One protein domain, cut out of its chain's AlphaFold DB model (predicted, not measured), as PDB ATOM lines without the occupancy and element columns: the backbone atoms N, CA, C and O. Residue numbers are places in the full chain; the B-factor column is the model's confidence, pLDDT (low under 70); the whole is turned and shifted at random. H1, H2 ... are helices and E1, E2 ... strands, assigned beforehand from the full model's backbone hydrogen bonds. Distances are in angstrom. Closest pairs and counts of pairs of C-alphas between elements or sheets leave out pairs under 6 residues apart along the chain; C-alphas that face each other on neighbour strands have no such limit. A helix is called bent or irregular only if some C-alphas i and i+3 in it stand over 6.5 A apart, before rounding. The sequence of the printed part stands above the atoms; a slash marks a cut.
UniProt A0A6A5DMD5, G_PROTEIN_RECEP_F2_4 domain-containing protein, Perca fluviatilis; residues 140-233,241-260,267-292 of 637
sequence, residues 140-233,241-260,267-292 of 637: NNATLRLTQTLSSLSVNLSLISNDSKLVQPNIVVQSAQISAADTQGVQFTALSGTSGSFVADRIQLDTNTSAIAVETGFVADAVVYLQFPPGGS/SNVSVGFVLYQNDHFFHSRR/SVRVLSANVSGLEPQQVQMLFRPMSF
ATOM      1  N   ASN A 140     120.825 104.287 169.666       68.06
ATOM      2  CA  ASN A 140     121.181 105.021 170.863       68.06
ATOM      3  C   ASN A 140     121.411 106.480 170.475       68.06
ATOM      4  O   ASN A 140     122.425 106.830 169.871       68.06
ATOM      5  N   ASN A 141     120.469 107.349 170.832       78.50
ATOM      6  CA  ASN A 141     120.564 108.783 170.554       78.50
ATOM      7  C   ASN A 141     121.897 109.391 171.036       78.50
ATOM      8  O   ASN A 141     122.375 110.356 170.443       78.50
ATOM      9  N   ALA A 142     122.523 108.819 172.075       83.25
ATOM     10  CA  ALA A 142     123.830 109.254 172.558       83.25
ATOM     11  C   ALA A 142     124.963 108.985 171.555       83.25
ATOM     12  O   ALA A 142     125.777 109.873 171.316       83.25
ATOM     13  N   THR A 143     125.013 107.801 170.930       84.69
ATOM     14  CA  THR A 143     126.043 107.491 169.925       84.69
ATOM     15  C   THR A 143     125.818 108.290 168.646       84.69
ATOM     16  O   THR A 143     126.783 108.761 168.052       84.69
ATOM     17  N   LEU A 144     124.558 108.532 168.260       86.25
ATOM     18  CA  LEU A 144     124.238 109.414 167.133       86.25
ATOM     19  C   LEU A 144     124.743 110.842 167.386       86.25
ATOM     20  O   LEU A 144     125.457 111.401 166.553       86.25
ATOM     21  N   ARG A 145     124.429 111.413 168.554       88.62
ATOM     22  CA  ARG A 145     124.913 112.741 168.951       88.62
ATOM     23  C   ARG A 145     126.442 112.801 168.961       88.62
ATOM     24  O   ARG A 145     127.016 113.722 168.395       88.62
ATOM     25  N   LEU A 146     127.095 111.761 169.479       91.19
ATOM     26  CA  LEU A 146     128.552 111.654 169.482       91.19
ATOM     27  C   LEU A 146     129.148 111.678 168.061       91.19
ATOM     28  O   LEU A 146     130.163 112.338 167.847       91.19
ATOM     29  N   THR A 147     128.525 111.026 167.068       91.38
ATOM     30  CA  THR A 147     129.004 111.100 165.668       91.38
ATOM     31  C   THR A 147     128.909 112.514 165.088       91.38
ATOM     32  O   THR A 147     129.802 112.933 164.349       91.38
ATOM     33  N   GLN A 148     127.875 113.277 165.455       91.19
ATOM     34  CA  GLN A 148     127.737 114.685 165.066       91.19
ATOM     35  C   GLN A 148     128.819 115.546 165.725       91.19
ATOM     36  O   GLN A 148     129.460 116.352 165.048       91.19
ATOM     37  N   THR A 149     129.084 115.324 167.013       92.75
ATOM     38  CA  THR A 149     130.150 116.006 167.758       92.75
ATOM     39  C   THR A 149     131.523 115.719 167.162       92.75
ATOM     40  O   THR A 149     132.295 116.646 166.936       92.75
ATOM     41  N   LEU A 150     131.817 114.464 166.803       93.38
ATOM     42  CA  LEU A 150     133.058 114.091 166.114       93.38
ATOM     43  C   LEU A 150     133.175 114.746 164.734       93.38
ATOM     44  O   LEU A 150     134.257 115.197 164.361       93.38
ATOM     45  N   SER A 151     132.071 114.842 163.990       90.75
ATOM     46  CA  SER A 151     132.041 115.529 162.696       90.75
ATOM     47  C   SER A 151     132.328 117.027 162.835       90.75
ATOM     48  O   SER A 151     133.155 117.565 162.095       90.75
ATOM     49  N   SER A 152     131.725 117.696 163.821       90.94
ATOM     50  CA  SER A 152     132.001 119.107 164.122       90.94
ATOM     51  C   SER A 152     133.446 119.317 164.588       90.94
ATOM     52  O   SER A 152     134.148 120.192 164.074       90.94
ATOM     53  N   LEU A 153     133.931 118.458 165.490       90.94
ATOM     54  CA  LEU A 153     135.307 118.487 165.976       90.94
ATOM     55  C   LEU A 153     136.309 118.299 164.835       90.94
ATOM     56  O   LEU A 153     137.324 118.986 164.822       90.94
ATOM     57  N   SER A 154     136.031 117.420 163.868       91.44
ATOM     58  CA  SER A 154     136.954 117.131 162.762       91.44
ATOM     59  C   SER A 154     137.324 118.360 161.933       91.44
ATOM     60  O   SER A 154     138.412 118.397 161.382       91.44
ATOM     61  N   VAL A 155     136.456 119.373 161.881       88.81
ATOM     62  CA  VAL A 155     136.676 120.620 161.132       88.81
ATOM     63  C   VAL A 155     137.281 121.712 162.018       88.81
ATOM     64  O   VAL A 155     138.053 122.551 161.554       88.81
ATOM     65  N   ASN A 156     136.937 121.712 163.307       87.38
ATOM     66  CA  ASN A 156     137.378 122.735 164.254       87.38
ATOM     67  C   ASN A 156     138.707 122.391 164.942       87.38
ATOM     68  O   ASN A 156     139.352 123.278 165.493       87.38
ATOM     69  N   LEU A 157     139.153 121.131 164.922       84.00
ATOM     70  CA  LEU A 157     140.300 120.666 165.706       84.00
ATOM     71  C   LEU A 157     141.583 121.455 165.412       84.00
ATOM     72  O   LEU A 157     142.294 121.798 166.351       84.00
ATOM     73  N   SER A 158     141.858 121.800 164.150       79.88
ATOM     74  CA  SER A 158     143.037 122.608 163.787       79.88
ATOM     75  C   SER A 158     142.960 124.070 164.242       79.88
ATOM     76  O   SER A 158     143.982 124.744 164.263       79.88
ATOM     77  N   LEU A 159     141.774 124.570 164.607       75.56
ATOM     78  CA  LEU A 159     141.590 125.920 165.156       75.56
ATOM     79  C   LEU A 159     141.821 125.958 166.674       75.56
ATOM     80  O   LEU A 159     142.195 126.995 167.214       75.56
ATOM     81  N   ILE A 160     141.588 124.834 167.361       72.06
ATOM     82  CA  ILE A 160     141.576 124.743 168.832       72.06
ATOM     83  C   ILE A 160     142.750 123.886 169.360       72.06
ATOM     84  O   ILE A 160     142.860 123.625 170.559       72.06
ATOM     85  N   SER A 161     143.620 123.375 168.487       69.69
ATOM     86  CA  SER A 161     144.757 122.521 168.845       69.69
ATOM     87  C   SER A 161     145.921 122.722 167.882       69.69
ATOM     88  O   SER A 161     145.723 122.785 166.672       69.69
ATOM     89  N   ASN A 162     147.145 122.726 168.418       67.12
ATOM     90  CA  ASN A 162     148.367 122.679 167.607       67.12
ATOM     91  C   ASN A 162     148.584 121.297 166.965       67.12
ATOM     92  O   ASN A 162     149.291 121.187 165.969       67.12
ATOM     93  N   ASP A 163     147.998 120.250 167.551       70.88
ATOM     94  CA  ASP A 163     147.998 118.899 167.000       70.88
ATOM     95  C   ASP A 163     146.640 118.643 166.345       70.88
ATOM     96  O   ASP A 163     145.613 118.575 167.030       70.88
ATOM     97  N   SER A 164     146.622 118.564 165.017       81.75
ATOM     98  CA  SER A 164     145.396 118.420 164.229       81.75
ATOM     99  C   SER A 164     145.009 116.958 163.982       81.75
ATOM    100  O   SER A 164     144.177 116.674 163.116       81.75
ATOM    101  N   LYS A 165     145.611 116.033 164.742       89.06
ATOM    102  CA  LYS A 165     145.510 114.586 164.566       89.06
ATOM    103  C   LYS A 165     145.199 113.862 165.870       89.06
ATOM    104  O   LYS A 165     145.967 113.913 166.825       89.06
ATOM    105  N   LEU A 166     144.117 113.092 165.882       90.81
ATOM    106  CA  LEU A 166     143.758 112.189 166.974       90.81
ATOM    107  C   LEU A 166     143.577 110.782 166.401       90.81
ATOM    108  O   LEU A 166     142.653 110.527 165.636       90.81
ATOM    109  N   VAL A 167     144.474 109.862 166.763       91.56
ATOM    110  CA  VAL A 167     144.446 108.472 166.283       91.56
ATOM    111  C   VAL A 167     144.351 107.523 167.464       91.56
ATOM    112  O   VAL A 167     145.193 107.551 168.360       91.56
ATOM    113  N   GLN A 168     143.332 106.673 167.432       93.56
ATOM    114  CA  GLN A 168     143.103 105.574 168.361       93.56
ATOM    115  C   GLN A 168     142.856 104.282 167.564       93.56
ATOM    116  O   GLN A 168     142.547 104.361 166.374       93.56
ATOM    117  N   PRO A 169     142.965 103.088 168.176       91.19
ATOM    118  CA  PRO A 169     142.910 101.814 167.454       91.19
ATOM    119  C   PRO A 169     141.714 101.639 166.506       91.19
ATOM    120  O   PRO A 169     141.875 101.016 165.460       91.19
ATOM    121  N   ASN A 170     140.545 102.202 166.843       92.00
ATOM    122  CA  ASN A 170     139.299 102.027 166.086       92.00
ATOM    123  C   ASN A 170     138.732 103.324 165.483       92.00
ATOM    124  O   ASN A 170     137.676 103.283 164.849       92.00
ATOM    125  N   ILE A 171     139.393 104.471 165.677       94.12
ATOM    126  CA  ILE A 171     138.938 105.760 165.144       94.12
ATOM    127  C   ILE A 171     140.106 106.711 164.854       94.12
ATOM    128  O   ILE A 171     141.070 106.803 165.616       94.12
ATOM    129  N   VAL A 172     139.986 107.461 163.765       94.00
ATOM    130  CA  VAL A 172     140.885 108.553 163.379       94.00
ATOM    131  C   VAL A 172     140.060 109.819 163.226       94.00
ATOM    132  O   VAL A 172     139.041 109.792 162.544       94.00
ATOM    133  N   VAL A 173     140.519 110.924 163.807       94.31
ATOM    134  CA  VAL A 173     140.002 112.276 163.567       94.31
ATOM    135  C   VAL A 173     141.173 113.145 163.128       94.31
ATOM    136  O   VAL A 173     142.173 113.249 163.838       94.31
ATOM    137  N   GLN A 174     141.059 113.758 161.957       92.56
ATOM    138  CA  GLN A 174     142.109 114.576 161.365       92.56
ATOM    139  C   GLN A 174     141.514 115.879 160.831       92.56
ATOM    140  O   GLN A 174     140.484 115.846 160.169       92.56
ATOM    141  N   SER A 175     142.189 117.001 161.070       91.81
ATOM    142  CA  SER A 175     141.792 118.330 160.590       91.81
ATOM    143  C   SER A 175     142.934 119.010 159.842       91.81
ATOM    144  O   SER A 175     144.110 118.822 160.174       91.81
ATOM    145  N   ALA A 176     142.595 119.855 158.875       88.25
ATOM    146  CA  ALA A 176     143.512 120.806 158.264       88.25
ATOM    147  C   ALA A 176     142.814 122.125 157.950       88.25
ATOM    148  O   ALA A 176     141.669 122.151 157.501       88.25
ATOM    149  N   GLN A 177     143.556 123.214 158.135       86.50
ATOM    150  CA  GLN A 177     143.180 124.531 157.651       86.50
ATOM    151  C   GLN A 177     144.004 124.837 156.400       86.50
ATOM    152  O   GLN A 177     145.232 124.747 156.428       86.50
ATOM    153  N   ILE A 178     143.332 125.170 155.305       85.19
ATOM    154  CA  ILE A 178     143.947 125.394 153.994       85.19
ATOM    155  C   ILE A 178     143.556 126.771 153.452       85.19
ATOM    156  O   ILE A 178     142.439 127.247 153.657       85.19
ATOM    157  N   SER A 179     144.477 127.405 152.728       81.44
ATOM    158  CA  SER A 179     144.166 128.564 151.892       81.44
ATOM    159  C   SER A 179     143.630 128.050 150.558       81.44
ATOM    160  O   SER A 179     144.377 127.438 149.793       81.44
ATOM    161  N   ALA A 180     142.346 128.282 150.268       68.38
ATOM    162  CA  ALA A 180     141.731 127.828 149.014       68.38
ATOM    163  C   ALA A 180     142.398 128.419 147.758       68.38
ATOM    164  O   ALA A 180     142.293 127.844 146.682       68.38
ATOM    165  N   ALA A 181     143.094 129.554 147.885       67.75
ATOM    166  CA  ALA A 181     143.807 130.177 146.774       67.75
ATOM    167  C   ALA A 181     145.110 129.446 146.399       67.75
ATOM    168  O   ALA A 181     145.541 129.537 145.251       67.75
ATOM    169  N   ASP A 182     145.711 128.717 147.347       73.38
ATOM    170  CA  ASP A 182     147.073 128.175 147.234       73.38
ATOM    171  C   ASP A 182     147.120 126.638 147.142       73.38
ATOM    172  O   ASP A 182     148.200 126.055 147.023       73.38
ATOM    173  N   THR A 183     145.966 125.967 147.202       78.56
ATOM    174  CA  THR A 183     145.862 124.502 147.146       78.56
ATOM    175  C   THR A 183     145.286 124.022 145.818       78.56
ATOM    176  O   THR A 183     144.300 124.559 145.318       78.56
ATOM    177  N   GLN A 184     145.895 122.981 145.247       78.38
ATOM    178  CA  GLN A 184     145.346 122.269 144.084       78.38
ATOM    179  C   GLN A 184     144.375 121.148 144.495       78.38
ATOM    180  O   GLN A 184     143.582 120.689 143.676       78.38
ATOM    181  N   GLY A 185     144.406 120.740 145.767       86.44
ATOM    182  CA  GLY A 185     143.586 119.671 146.319       86.44
ATOM    183  C   GLY A 185     144.134 119.136 147.642       86.44
ATOM    184  O   GLY A 185     145.302 119.345 147.981       86.44
ATOM    185  N   VAL A 186     143.278 118.440 148.387       90.31
ATOM    186  CA  VAL A 186     143.587 117.819 149.681       90.31
ATOM    187  C   VAL A 186     143.364 116.318 149.590       90.31
ATOM    188  O   VAL A 186     142.289 115.882 149.179       90.31
ATOM    189  N   GLN A 187     144.354 115.530 150.002       92.06
ATOM    190  CA  GLN A 187     144.281 114.075 150.039       92.06
ATOM    191  C   GLN A 187     144.427 113.560 151.471       92.06
ATOM    192  O   GLN A 187     145.438 113.801 152.125       92.06
ATOM    193  N   PHE A 188     143.438 112.805 151.935       93.81
ATOM    194  CA  PHE A 188     143.531 111.979 153.135       93.81
ATOM    195  C   PHE A 188     143.791 110.530 152.729       93.81
ATOM    196  O   PHE A 188     143.027 109.969 151.942       93.81
ATOM    197  N   THR A 189     144.823 109.917 153.306       91.50
ATOM    198  CA  THR A 189     145.220 108.539 153.000       91.50
ATOM    199  C   THR A 189     145.372 107.731 154.283       91.50
ATOM    200  O   THR A 189     146.147 108.082 155.175       91.50
ATOM    201  N   ALA A 190     144.655 106.611 154.359       91.19
ATOM    202  CA  ALA A 190     144.849 105.583 155.372       91.19
ATOM    203  C   ALA A 190     145.558 104.382 154.736       91.19
ATOM    204  O   ALA A 190     145.001 103.701 153.873       91.19
ATOM    205  N   LEU A 191     146.800 104.135 155.147       87.88
ATOM    206  CA  LEU A 191     147.621 103.038 154.643       87.88
ATOM    207  C   LEU A 191     147.268 101.717 155.332       87.88
ATOM    208  O   LEU A 191     146.953 101.691 156.524       87.88
ATOM    209  N   SER A 192     147.397 100.613 154.597       80.44
ATOM    210  CA  SER A 192     147.232  99.264 155.130       80.44
ATOM    211  C   SER A 192     148.202  99.024 156.290       80.44
ATOM    212  O   SER A 192     149.422  99.191 156.167       80.44
ATOM    213  N   GLY A 193     147.644  98.632 157.434       71.50
ATOM    214  CA  GLY A 193     148.394  98.232 158.623       71.50
ATOM    215  C   GLY A 193     148.689  96.731 158.653       71.50
ATOM    216  O   GLY A 193     148.058  95.938 157.959       71.50
ATOM    217  N   THR A 194     149.637  96.319 159.498       62.94
ATOM    218  CA  THR A 194     149.853  94.897 159.838       62.94
ATOM    219  C   THR A 194     148.872  94.400 160.902       62.94
ATOM    220  O   THR A 194     148.605  93.205 160.998       62.94
ATOM    221  N   SER A 195     148.329  95.321 161.699       62.59
ATOM    222  CA  SER A 195     147.241  95.108 162.650       62.59
ATOM    223  C   SER A 195     145.920  95.603 162.064       62.59
ATOM    224  O   SER A 195     145.899  96.617 161.371       62.59
ATOM    225  N   GLY A 196     144.800  94.971 162.423       70.75
ATOM    226  CA  GLY A 196     143.449  95.472 162.125       70.75
ATOM    227  C   GLY A 196     143.051  96.721 162.930       70.75
ATOM    228  O   GLY A 196     141.885  96.860 163.278       70.75
ATOM    229  N   SER A 197     144.004  97.595 163.264       86.19
ATOM    230  CA  SER A 197     143.840  98.789 164.099       86.19
ATOM    231  C   SER A 197     144.661  99.947 163.539       86.19
ATOM    232  O   SER A 197     145.731  99.723 162.967       86.19
ATOM    233  N   PHE A 198     144.195 101.178 163.742       89.69
ATOM    234  CA  PHE A 198     144.863 102.374 163.236       89.69
ATOM    235  C   PHE A 198     146.082 102.772 164.067       89.69
ATOM    236  O   PHE A 198     146.065 102.770 165.302       89.69
ATOM    237  N   VAL A 199     147.135 103.193 163.370       88.62
ATOM    238  CA  VAL A 199     148.361 103.733 163.964       88.62
ATOM    239  C   VAL A 199     148.671 105.068 163.300       88.62
ATOM    240  O   VAL A 199     148.410 105.259 162.112       88.62
ATOM    241  N   ALA A 200     149.176 106.025 164.078       86.62
ATOM    242  CA  ALA A 200     149.339 107.396 163.615       86.62
ATOM    243  C   ALA A 200     150.295 107.520 162.414       86.62
ATOM    244  O   ALA A 200     150.036 108.323 161.528       86.62
ATOM    245  N   ASP A 201     151.356 106.725 162.329       86.06
ATOM    246  CA  ASP A 201     152.310 106.721 161.207       86.06
ATOM    247  C   ASP A 201     151.691 106.286 159.864       86.06
ATOM    248  O   ASP A 201     152.225 106.611 158.809       86.06
ATOM    249  N   ARG A 202     150.548 105.589 159.893       87.75
ATOM    250  CA  ARG A 202     149.832 105.086 158.708       87.75
ATOM    251  C   ARG A 202     148.713 106.002 158.216       87.75
ATOM    252  O   ARG A 202     148.028 105.656 157.260       87.75
ATOM    253  N   ILE A 203     148.515 107.146 158.866       90.44
ATOM    254  CA  ILE A 203     147.519 108.148 158.476       90.44
ATOM    255  C   ILE A 203     148.249 109.367 157.918       90.44
ATOM    256  O   ILE A 203     148.975 110.039 158.655       90.44
ATOM    257  N   GLN A 204     148.036 109.668 156.643       90.94
ATOM    258  CA  GLN A 204     148.677 110.770 155.927       90.94
ATOM    259  C   GLN A 204     147.631 111.796 155.480       90.94
ATOM    260  O   GLN A 204     146.488 111.447 155.172       90.94
ATOM    261  N   LEU A 205     148.026 113.068 155.486       90.56
ATOM    262  CA  LEU A 205     147.205 114.170 155.007       90.56
ATOM    263  C   LEU A 205     148.072 115.138 154.206       90.56
ATOM    264  O   LEU A 205     148.911 115.833 154.778       90.56
ATOM    265  N   ASP A 206     147.814 115.213 152.907       88.94
ATOM    266  CA  ASP A 206     148.488 116.118 151.985       88.94
ATOM    267  C   ASP A 206     147.554 117.278 151.653       88.94
ATOM    268  O   ASP A 206     146.475 117.085 151.094       88.94
ATOM    269  N   THR A 207     147.942 118.506 152.001       87.56
ATOM    270  CA  THR A 207     147.083 119.695 151.846       87.56
ATOM    271  C   THR A 207     147.251 120.416 150.509       87.56
ATOM    272  O   THR A 207     146.571 121.415 150.269       87.56
ATOM    273  N   ASN A 208     148.179 119.965 149.662       86.69
ATOM    274  CA  ASN A 208     148.425 120.538 148.342       86.69
ATOM    275  C   ASN A 208     148.859 119.447 147.354       86.69
ATOM    276  O   ASN A 208     150.050 119.192 147.183       86.69
ATOM    277  N   THR A 209     147.885 118.793 146.727       85.75
ATOM    278  CA  THR A 209     148.122 117.767 145.704       85.75
ATOM    279  C   THR A 209     147.206 117.938 144.492       85.75
ATOM    280  O   THR A 209     146.022 118.259 144.613       85.75
ATOM    281  N   SER A 210     147.770 117.729 143.302       82.12
ATOM    282  CA  SER A 210     147.087 117.880 142.012       82.12
ATOM    283  C   SER A 210     146.310 116.639 141.575       82.12
ATOM    284  O   SER A 210     145.443 116.737 140.710       82.12
ATOM    285  N   ALA A 211     146.641 115.475 142.138       82.06
ATOM    286  CA  ALA A 211     146.055 114.189 141.790       82.06
ATOM    287  C   ALA A 211     146.205 113.189 142.944       82.06
ATOM    288  O   ALA A 211     146.962 113.418 143.890       82.06
ATOM    289  N   ILE A 212     145.505 112.056 142.839       82.19
ATOM    290  CA  ILE A 212     145.674 110.946 143.776       82.19
ATOM    291  C   ILE A 212     147.088 110.374 143.629       82.19
ATOM    292  O   ILE A 212     147.466 109.910 142.551       82.19
ATOM    293  N   ALA A 213     147.856 110.377 144.715       80.88
ATOM    294  CA  ALA A 213     149.201 109.823 144.772       80.88
ATOM    295  C   ALA A 213     149.362 108.960 146.029       80.88
ATOM    296  O   ALA A 213     149.150 109.425 147.145       80.88
ATOM    297  N   VAL A 214     149.756 107.699 145.847       78.56
ATOM    298  CA  VAL A 214     150.122 106.791 146.942       78.56
ATOM    299  C   VAL A 214     151.606 106.464 146.801       78.56
ATOM    300  O   VAL A 214     152.060 106.131 145.705       78.56
ATOM    301  N   GLU A 215     152.368 106.589 147.891       75.81
ATOM    302  CA  GLU A 215     153.807 106.302 147.903       75.81
ATOM    303  C   GLU A 215     154.112 104.873 147.424       75.81
ATOM    304  O   GLU A 215     153.437 103.901 147.779       75.81
ATOM    305  N   THR A 216     155.171 104.731 146.625       68.88
ATOM    306  CA  THR A 216     155.581 103.441 146.067       68.88
ATOM    307  C   THR A 216     155.993 102.471 147.179       68.88
ATOM    308  O   THR A 216     156.862 102.760 147.996       68.88
ATOM    309  N   GLY A 217     155.370 101.289 147.207       67.62
ATOM    310  CA  GLY A 217     155.618 100.262 148.227       67.62
ATOM    311  C   GLY A 217     154.623 100.257 149.392       67.62
ATOM    312  O   GLY A 217     154.649  99.322 150.193       67.62
ATOM    313  N   PHE A 218     153.708 101.228 149.458       76.19
ATOM    314  CA  PHE A 218     152.576 101.198 150.378       76.19
ATOM    315  C   PHE A 218     151.266 100.880 149.653       76.19
ATOM    316  O   PHE A 218     151.083 101.172 148.474       76.19
ATOM    317  N   VAL A 219     150.343 100.260 150.385       79.06
ATOM    318  CA  VAL A 219     148.973 100.008 149.937       79.06
ATOM    319  C   VAL A 219     148.056 100.927 150.732       79.06
ATOM    320  O   VAL A 219     148.198 101.015 151.950       79.06
ATOM    321  N   ALA A 220     147.142 101.623 150.058       83.75
ATOM    322  CA  ALA A 220     146.114 102.422 150.716       83.75
ATOM    323  C   ALA A 220     144.844 101.582 150.931       83.75
ATOM    324  O   ALA A 220     144.328 100.979 149.989       83.75
ATOM    325  N   ASP A 221     144.341 101.560 152.167       82.69
ATOM    326  CA  ASP A 221     143.047 100.960 152.517       82.69
ATOM    327  C   ASP A 221     141.891 101.897 152.143       82.69
ATOM    328  O   ASP A 221     140.837 101.448 151.686       82.69
ATOM    329  N   ALA A 222     142.089 103.202 152.345       88.44
ATOM    330  CA  ALA A 222     141.126 104.238 152.005       88.44
ATOM    331  C   ALA A 222     141.835 105.538 151.602       88.44
ATOM    332  O   ALA A 222     142.800 105.950 152.251       88.44
ATOM    333  N   VAL A 223     141.327 106.195 150.560       90.19
ATOM    334  CA  VAL A 223     141.788 107.505 150.083       90.19
ATOM    335  C   VAL A 223     140.583 108.406 149.850       90.19
ATOM    336  O   VAL A 223     139.599 107.980 149.250       90.19
ATOM    337  N   VAL A 224     140.668 109.661 150.288       91.75
ATOM    338  CA  VAL A 224     139.717 110.722 149.925       91.75
ATOM    339  C   VAL A 224     140.498 111.878 149.339       91.75
ATOM    340  O   VAL A 224     141.379 112.422 149.997       91.75
ATOM    341  N   TYR A 225     140.150 112.262 148.118       91.31
ATOM    342  CA  TYR A 225     140.728 113.395 147.415       91.31
ATOM    343  C   TYR A 225     139.658 114.458 147.162       91.31
ATOM    344  O   TYR A 225     138.602 114.170 146.593       91.31
ATOM    345  N   LEU A 226     139.934 115.682 147.610       89.94
ATOM    346  CA  LEU A 226     139.078 116.856 147.469       89.94
ATOM    347  C   LEU A 226     139.785 117.883 146.586       89.94
ATOM    348  O   LEU A 226     140.853 118.371 146.951       89.94
ATOM    349  N   GLN A 227     139.183 118.244 145.459       88.06
ATOM    350  CA  GLN A 227     139.716 119.260 144.555       88.06
ATOM    351  C   GLN A 227     138.993 120.593 144.756       88.06
ATOM    352  O   GLN A 227     137.762 120.637 144.751       88.06
ATOM    353  N   PHE A 228     139.745 121.687 144.889       84.06
ATOM    354  CA  PHE A 228     139.203 123.039 145.062       84.06
ATOM    355  C   PHE A 228     139.401 123.897 143.798       84.06
ATOM    356  O   PHE A 228     140.306 123.621 143.007       84.06
ATOM    357  N   PRO A 229     138.570 124.937 143.580       78.00
ATOM    358  CA  PRO A 229     138.745 125.860 142.460       78.00
ATOM    359  C   PRO A 229     140.106 126.570 142.507       78.00
ATOM    360  O   PRO A 229     140.478 127.065 143.570       78.00
ATOM    361  N   PRO A 230     140.806 126.750 141.372       68.44
ATOM    362  CA  PRO A 230     141.984 127.609 141.335       68.44
ATOM    363  C   PRO A 230     141.587 129.067 141.623       68.44
ATOM    364  O   PRO A 230     140.651 129.598 141.018       68.44
ATOM    365  N   GLY A 231     142.321 129.744 142.513       58.47
ATOM    366  CA  GLY A 231     142.023 131.092 143.034       58.47
ATOM    367  C   GLY A 231     142.037 132.262 142.030       58.47
ATOM    368  O   GLY A 231     142.112 133.415 142.443       58.47
ATOM    369  N   GLY A 232     141.978 132.003 140.720       52.53
ATOM    370  CA  GLY A 232     142.042 133.010 139.652       52.53
ATOM    371  C   GLY A 232     140.704 133.396 139.006       52.53
ATOM    372  O   GLY A 232     140.693 134.281 138.151       52.53
ATOM    373  N   SER A 233     139.585 132.756 139.363       48.38
ATOM    374  CA  SER A 233     138.316 132.896 138.616       48.38
ATOM    375  C   SER A 233     137.242 133.768 139.282       48.38
ATOM    376  O   SER A 233     136.213 134.026 138.661       48.38
ATOM    377  N   SER A 241     139.574 132.850 151.382       64.00
ATOM    378  CA  SER A 241     138.753 132.176 152.380       64.00
ATOM    379  C   SER A 241     139.574 131.009 152.914       64.00
ATOM    380  O   SER A 241     139.906 130.092 152.159       64.00
ATOM    381  N   ASN A 242     139.934 131.046 154.196       77.56
ATOM    382  CA  ASN A 242     140.488 129.866 154.850       77.56
ATOM    383  C   ASN A 242     139.391 128.798 154.891       77.56
ATOM    384  O   ASN A 242     138.288 129.063 155.371       77.56
ATOM    385  N   VAL A 243     139.698 127.614 154.382       85.69
ATOM    386  CA  VAL A 243     138.805 126.457 154.387       85.69
ATOM    387  C   VAL A 243     139.298 125.501 155.457       85.69
ATOM    388  O   VAL A 243     140.501 125.262 155.578       85.69
ATOM    389  N   SER A 244     138.375 124.957 156.236       88.62
ATOM    390  CA  SER A 244     138.681 123.889 157.182       88.62
ATOM    391  C   SER A 244     138.144 122.578 156.634       88.62
ATOM    392  O   SER A 244     136.972 122.483 156.269       88.62
ATOM    393  N   VAL A 245     139.000 121.565 156.582       90.69
ATOM    394  CA  VAL A 245     138.658 120.219 156.124       90.69
ATOM    395  C   VAL A 245     138.904 119.243 157.265       90.69
ATOM    396  O   VAL A 245     139.990 119.224 157.844       90.69
ATOM    397  N   GLY A 246     137.897 118.431 157.562       92.50
ATOM    398  CA  GLY A 246     137.921 117.408 158.595       92.50
ATOM    399  C   GLY A 246     137.655 116.018 158.038       92.50
ATOM    400  O   GLY A 246     136.785 115.836 157.191       92.50
ATOM    401  N   PHE A 247     138.378 115.025 158.542       94.50
ATOM    402  CA  PHE A 247     138.212 113.617 158.202       94.50
ATOM    403  C   PHE A 247     137.992 112.797 159.467       94.50
ATOM    404  O   PHE A 247     138.698 112.975 160.464       94.50
ATOM    405  N   VAL A 248     137.036 111.871 159.414       95.12
ATOM    406  CA  VAL A 248     136.814 110.876 160.463       95.12
ATOM    407  C   VAL A 248     136.730 109.489 159.841       95.12
ATOM    408  O   VAL A 248     135.851 109.234 159.020       95.12
ATOM    409  N   LEU A 249     137.630 108.594 160.240       93.25
ATOM    410  CA  LEU A 249     137.647 107.200 159.796       93.25
ATOM    411  C   LEU A 249     137.344 106.284 160.983       93.25
ATOM    412  O   LEU A 249     138.058 106.301 161.984       93.25
ATOM    413  N   TYR A 250     136.302 105.473 160.849       91.94
ATOM    414  CA  TYR A 250     135.855 104.492 161.828       91.94
ATOM    415  C   TYR A 250     136.210 103.085 161.349       91.94
ATOM    416  O   TYR A 250     135.970 102.726 160.192       91.94
ATOM    417  N   GLN A 251     136.742 102.266 162.255       87.06
ATOM    418  CA  GLN A 251     137.134 100.889 161.947       87.06
ATOM    419  C   GLN A 251     135.930  99.964 161.721       87.06
ATOM    420  O   GLN A 251     136.089  98.903 161.121       87.06
ATOM    421  N   ASN A 252     134.742 100.359 162.189       83.25
ATOM    422  CA  ASN A 252     133.495  99.634 161.985       83.25
ATOM    423  C   ASN A 252     132.275 100.569 161.845       83.25
ATOM    424  O   ASN A 252     132.377 101.784 162.025       83.25
ATOM    425  N   ASP A 253     131.116  99.992 161.527       82.31
ATOM    426  CA  ASP A 253     129.817 100.660 161.409       82.31
ATOM    427  C   ASP A 253     128.983 100.584 162.705       82.31
ATOM    428  O   ASP A 253     127.764 100.728 162.662       82.31
ATOM    429  N   HIS A 254     129.587 100.343 163.875       81.56
ATOM    430  CA  HIS A 254     128.822 100.100 165.107       81.56
ATOM    431  C   HIS A 254     127.943 101.295 165.514       81.56
ATOM    432  O   HIS A 254     126.848 101.109 166.034       81.56
ATOM    433  N   PHE A 255     128.375 102.525 165.223       85.00
ATOM    434  CA  PHE A 255     127.554 103.729 165.417       85.00
ATOM    435  C   PHE A 255     126.596 104.030 164.257       85.00
ATOM    436  O   PHE A 255     125.780 104.945 164.358       85.00
ATOM    437  N   PHE A 256     126.695 103.291 163.154       82.44
ATOM    438  CA  PHE A 256     126.033 103.577 161.889       82.44
ATOM    439  C   PHE A 256     125.126 102.410 161.503       82.44
ATOM    440  O   PHE A 256     125.504 101.502 160.767       82.44
ATOM    441  N   HIS A 257     123.885 102.434 161.981       72.19
ATOM    442  CA  HIS A 257     122.923 101.397 161.628       72.19
ATOM    443  C   HIS A 257     122.298 101.656 160.257       72.19
ATOM    444  O   HIS A 257     121.489 102.568 160.074       72.19
ATOM    445  N   SER A 258     122.617 100.801 159.284       69.69
ATOM    446  CA  SER A 258     121.928 100.815 157.996       69.69
ATOM    447  C   SER A 258     120.553 100.153 158.101       69.69
ATOM    448  O   SER A 258     120.412  99.012 158.544       69.69
ATOM    449  N   ARG A 259     119.513 100.841 157.612       68.75
ATOM    450  CA  ARG A 259     118.185 100.230 157.413       68.75
ATOM    451  C   ARG A 259     118.178  99.230 156.254       68.75
ATOM    452  O   ARG A 259     117.336  98.336 156.250       68.75
ATOM    453  N   ARG A 260     119.103  99.388 155.299       65.50
ATOM    454  CA  ARG A 260     119.239  98.548 154.101       65.50
ATOM    455  C   ARG A 260     120.115  97.316 154.370       65.50
ATOM    456  O   ARG A 260     119.716  96.215 154.014       65.50
ATOM    457  N   SER A 267     133.160  92.943 156.882       65.19
ATOM    458  CA  SER A 267     133.665  94.036 157.718       65.19
ATOM    459  C   SER A 267     133.420  95.371 157.017       65.19
ATOM    460  O   SER A 267     133.991  95.623 155.955       65.19
ATOM    461  N   VAL A 268     132.600  96.230 157.614       75.94
ATOM    462  CA  VAL A 268     132.311  97.570 157.090       75.94
ATOM    463  C   VAL A 268     133.218  98.572 157.786       75.94
ATOM    464  O   VAL A 268     133.380  98.485 158.991       75.94
ATOM    465  N   ARG A 269     133.788  99.535 157.061       82.94
ATOM    466  CA  ARG A 269     134.434 100.727 157.639       82.94
ATOM    467  C   ARG A 269     133.633 101.958 157.230       82.94
ATOM    468  O   ARG A 269     133.032 101.958 156.158       82.94
ATOM    469  N   VAL A 270     133.638 103.000 158.055       87.88
ATOM    470  CA  VAL A 270     132.917 104.248 157.755       87.88
ATOM    471  C   VAL A 270     133.915 105.389 157.652       87.88
ATOM    472  O   VAL A 270     134.718 105.595 158.556       87.88
ATOM    473  N   LEU A 271     133.868 106.131 156.549       90.31
ATOM    474  CA  LEU A 271     134.713 107.294 156.307       90.31
ATOM    475  C   LEU A 271     133.833 108.518 156.073       90.31
ATOM    476  O   LEU A 271     132.928 108.493 155.244       90.31
ATOM    477  N   SER A 272     134.109 109.580 156.817       90.94
ATOM    478  CA  SER A 272     133.437 110.869 156.720       90.94
ATOM    479  C   SER A 272     134.460 111.945 156.387       90.94
ATOM    480  O   SER A 272     135.507 112.014 157.026       90.94
ATOM    481  N   ALA A 273     134.131 112.814 155.435       90.69
ATOM    482  CA  ALA A 273     134.869 114.036 155.143       90.69
ATOM    483  C   ALA A 273     133.903 115.219 155.249       90.69
ATOM    484  O   ALA A 273     132.824 115.184 154.660       90.69
ATOM    485  N   ASN A 274     134.267 116.237 156.023       90.50
ATOM    486  CA  ASN A 274     133.456 117.423 156.253       90.50
ATOM    487  C   ASN A 274     134.264 118.676 155.900       90.50
ATOM    488  O   ASN A 274     135.446 118.769 156.227       90.50
ATOM    489  N   VAL A 275     133.641 119.631 155.218       89.19
ATOM    490  CA  VAL A 275     134.301 120.849 154.730       89.19
ATOM    491  C   VAL A 275     133.510 122.055 155.217       89.19
ATOM    492  O   VAL A 275     132.289 122.093 155.084       89.19
ATOM    493  N   SER A 276     134.200 123.045 155.780       86.81
ATOM    494  CA  SER A 276     133.624 124.335 156.159       86.81
ATOM    495  C   SER A 276     134.325 125.461 155.410       86.81
ATOM    496  O   SER A 276     135.556 125.546 155.408       86.81
ATOM    497  N   GLY A 277     133.533 126.322 154.767       82.75
ATOM    498  CA  GLY A 277     134.011 127.387 153.891       82.75
ATOM    499  C   GLY A 277     133.617 127.136 152.438       82.75
ATOM    500  O   GLY A 277     132.432 127.096 152.118       82.75
ATOM    501  N   LEU A 278     134.610 127.014 151.557       80.88
ATOM    502  CA  LEU A 278     134.420 126.806 150.122       80.88
ATOM    503  C   LEU A 278     134.157 125.327 149.815       80.88
ATOM    504  O   LEU A 278     134.897 124.462 150.282       80.88
ATOM    505  N   GLU A 279     133.142 125.038 149.003       80.75
ATOM    506  CA  GLU A 279     132.840 123.668 148.578       80.75
ATOM    507  C   GLU A 279     133.856 123.152 147.535       80.75
ATOM    508  O   GLU A 279     134.301 123.916 146.669       80.75
ATOM    509  N   PRO A 280     134.236 121.862 147.595       84.00
ATOM    510  CA  PRO A 280     135.114 121.255 146.600       84.00
ATOM    511  C   PRO A 280     134.401 121.109 145.244       84.00
ATOM    512  O   PRO A 280     133.214 120.800 145.180       84.00
ATOM    513  N   GLN A 281     135.142 121.281 144.146       85.88
ATOM    514  CA  GLN A 281     134.644 121.056 142.780       85.88
ATOM    515  C   GLN A 281     134.487 119.571 142.455       85.88
ATOM    516  O   GLN A 281     133.583 119.190 141.715       85.88
ATOM    517  N   GLN A 282     135.384 118.739 142.987       86.19
ATOM    518  CA  GLN A 282     135.386 117.302 142.752       86.19
ATOM    519  C   GLN A 282     135.779 116.558 144.027       86.19
ATOM    520  O   GLN A 282     136.693 116.964 144.744       86.19
ATOM    521  N   VAL A 283     135.090 115.445 144.281       87.94
ATOM    522  CA  VAL A 283     135.394 114.511 145.367       87.94
ATOM    523  C   VAL A 283     135.620 113.135 144.760       87.94
ATOM    524  O   VAL A 283     134.769 112.631 144.027       87.94
ATOM    525  N   GLN A 284     136.761 112.528 145.062       87.31
ATOM    526  CA  GLN A 284     137.075 111.153 144.691       87.31
ATOM    527  C   GLN A 284     137.352 110.350 145.958       87.31
ATOM    528  O   GLN A 284     138.046 110.820 146.860       87.31
ATOM    529  N   MET A 285     136.800 109.142 146.031       85.62
ATOM    530  CA  MET A 285     137.045 108.222 147.134       85.62
ATOM    531  C   MET A 285     137.494 106.881 146.571       85.62
ATOM    532  O   MET A 285     136.863 106.354 145.658       85.62
ATOM    533  N   LEU A 286     138.576 106.338 147.117       81.25
ATOM    534  CA  LEU A 286     139.101 105.030 146.754       81.25
ATOM    535  C   LEU A 286     139.080 104.141 147.993       81.25
ATOM    536  O   LEU A 286     139.601 104.528 149.040       81.25
ATOM    537  N   PHE A 287     138.502 102.951 147.874       77.50
ATOM    538  CA  PHE A 287     138.439 101.985 148.964       77.50
ATOM    539  C   PHE A 287     138.931 100.631 148.486       77.50
ATOM    540  O   PHE A 287     138.557 100.172 147.407       77.50
ATOM    541  N   ARG A 288     139.735  99.972 149.319       72.50
ATOM    542  CA  ARG A 288     140.122  98.582 149.108       72.50
ATOM    543  C   ARG A 288     139.303  97.691 150.049       72.50
ATOM    544  O   ARG A 288     139.600  97.661 151.245       72.50
ATOM    545  N   PRO A 289     138.271  96.978 149.562       64.00
ATOM    546  CA  PRO A 289     137.527  96.057 150.409       64.00
ATOM    547  C   PRO A 289     138.446  94.928 150.894       64.00
ATOM    548  O   PRO A 289     139.283  94.420 150.145       64.00
ATOM    549  N   MET A 290     138.294  94.526 152.157       53.78
ATOM    550  CA  MET A 290     138.965  93.335 152.676       53.78
ATOM    551  C   MET A 290     138.170  92.099 152.249       53.78
ATOM    552  O   MET A 290     137.040  91.910 152.694       53.78
ATOM    553  N   SER A 291     138.752  91.245 151.406       50.75
ATOM    554  CA  SER A 291     138.186  89.926 151.127       50.75
ATOM    555  C   SER A 291     138.514  88.986 152.289       50.75
ATOM    556  O   SER A 291     139.659  88.586 152.504       50.75
ATOM    557  N   PHE A 292     137.505  88.636 153.086       42.22
ATOM    558  CA  PHE A 292     137.659  87.578 154.079       42.22
ATOM    559  C   PHE A 292     137.472  86.227 153.382       42.22
ATOM    560  O   PHE A 292     136.350  85.777 153.175       42.22
TER     561      PHE A 292
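Overview. This is residues 140 to 233, 241 to 260 and 267 to 292 of the 637 residues of the protein "G_PROTEIN_RECEP_F2_4 domain-containing protein" of Perca fluviatilis (UniProt A0A6A5DMD5). Two antiparallel sheets of four strands stand face to face as a sandwich, their strands running nearly in line at 19 degrees, and one helix, H1, covers the other face of the first sheet. The first sheet, E1 E2 E6 E7, thus lies between H1 and the second sheet, E4 E3 E5 E8. The printed part has 140 residues, with one named helix and eight named strands in the order H1 E1 E2 E3 E4 E5 E6 E7 E8; the class is mixed, helices and strands. The whole is compact, with a radius of gyration of the C-alphas of 15.2 A, and spans 46 by 40 by 34 A.

Arrangement. H1, residues 141 to 160, is on the sheet of E1, residues 165 to 168, E2, residues 171 to 179, E6, residues 242 to 250, and E7, residues 270 to 276, forming two layers, a helix on one face of a sheet. Its height over the sheet is 9.1 A, and it lies over E2, E6 and E7, slantwise to the strands, at 34 degrees to E6 on the local plane. Its closest C-alphas to E6 are those of Val 155 and Gly 246, 4.3 A apart. H1 is irregular, with C-alphas 155 and 158 7.2 A apart, and has a kink of 48 degrees near residue 154; 13 of its 16 O i to N i+4 pairs are within hydrogen-bond range. E1 and E2 form a hairpin, with N 166 and O 173 at 2.8 A. E2 and E6 are antiparallel, with N 174 and O 247 at 2.9 A; E6 and E7 likewise, with N 246 and O 274 at 2.8 A. The other sheet runs E4, residues 203 to 206, E3, residues 186 to 191, E5, residues 220 to 227, and E8, residues 282 to 287. E3 and E4 form a hairpin, with N 189 and O 204 at 2.9 A; N 188 and O 224 are 2.9 A apart between E3 and E5, and N 225 and O 284 2.8 A between E5 and E8. Between the sheets, the closest C-alphas of E3 and E6 are those of Phe 188 and Phe 247, 7.5 A apart.

Along the chain. H1 begins with C-alpha 141 at (120.564, 108.783, 170.554) and is 26.4 A long. E2 measures 26.9 A, E6 26.7 A, E7 20.2 A and E5 19.0 A. E8 ends with C-alpha 287 at (138.439, 101.985, 148.964).

Size, cuts and confidence. The farthest C-alphas, those of Ser 233 and Phe 292, are 47.9 A apart. Residues 234 to 240 and 261 to 266 are not printed; the C-alpha gaps are 13.8 A and 15.5 A. The links E3 to E4 and E4 to E5 are long. Mean pLDDT of the printed part is 82.3; 22 residues are under 70, among them 230 to 233 and 289 to 292.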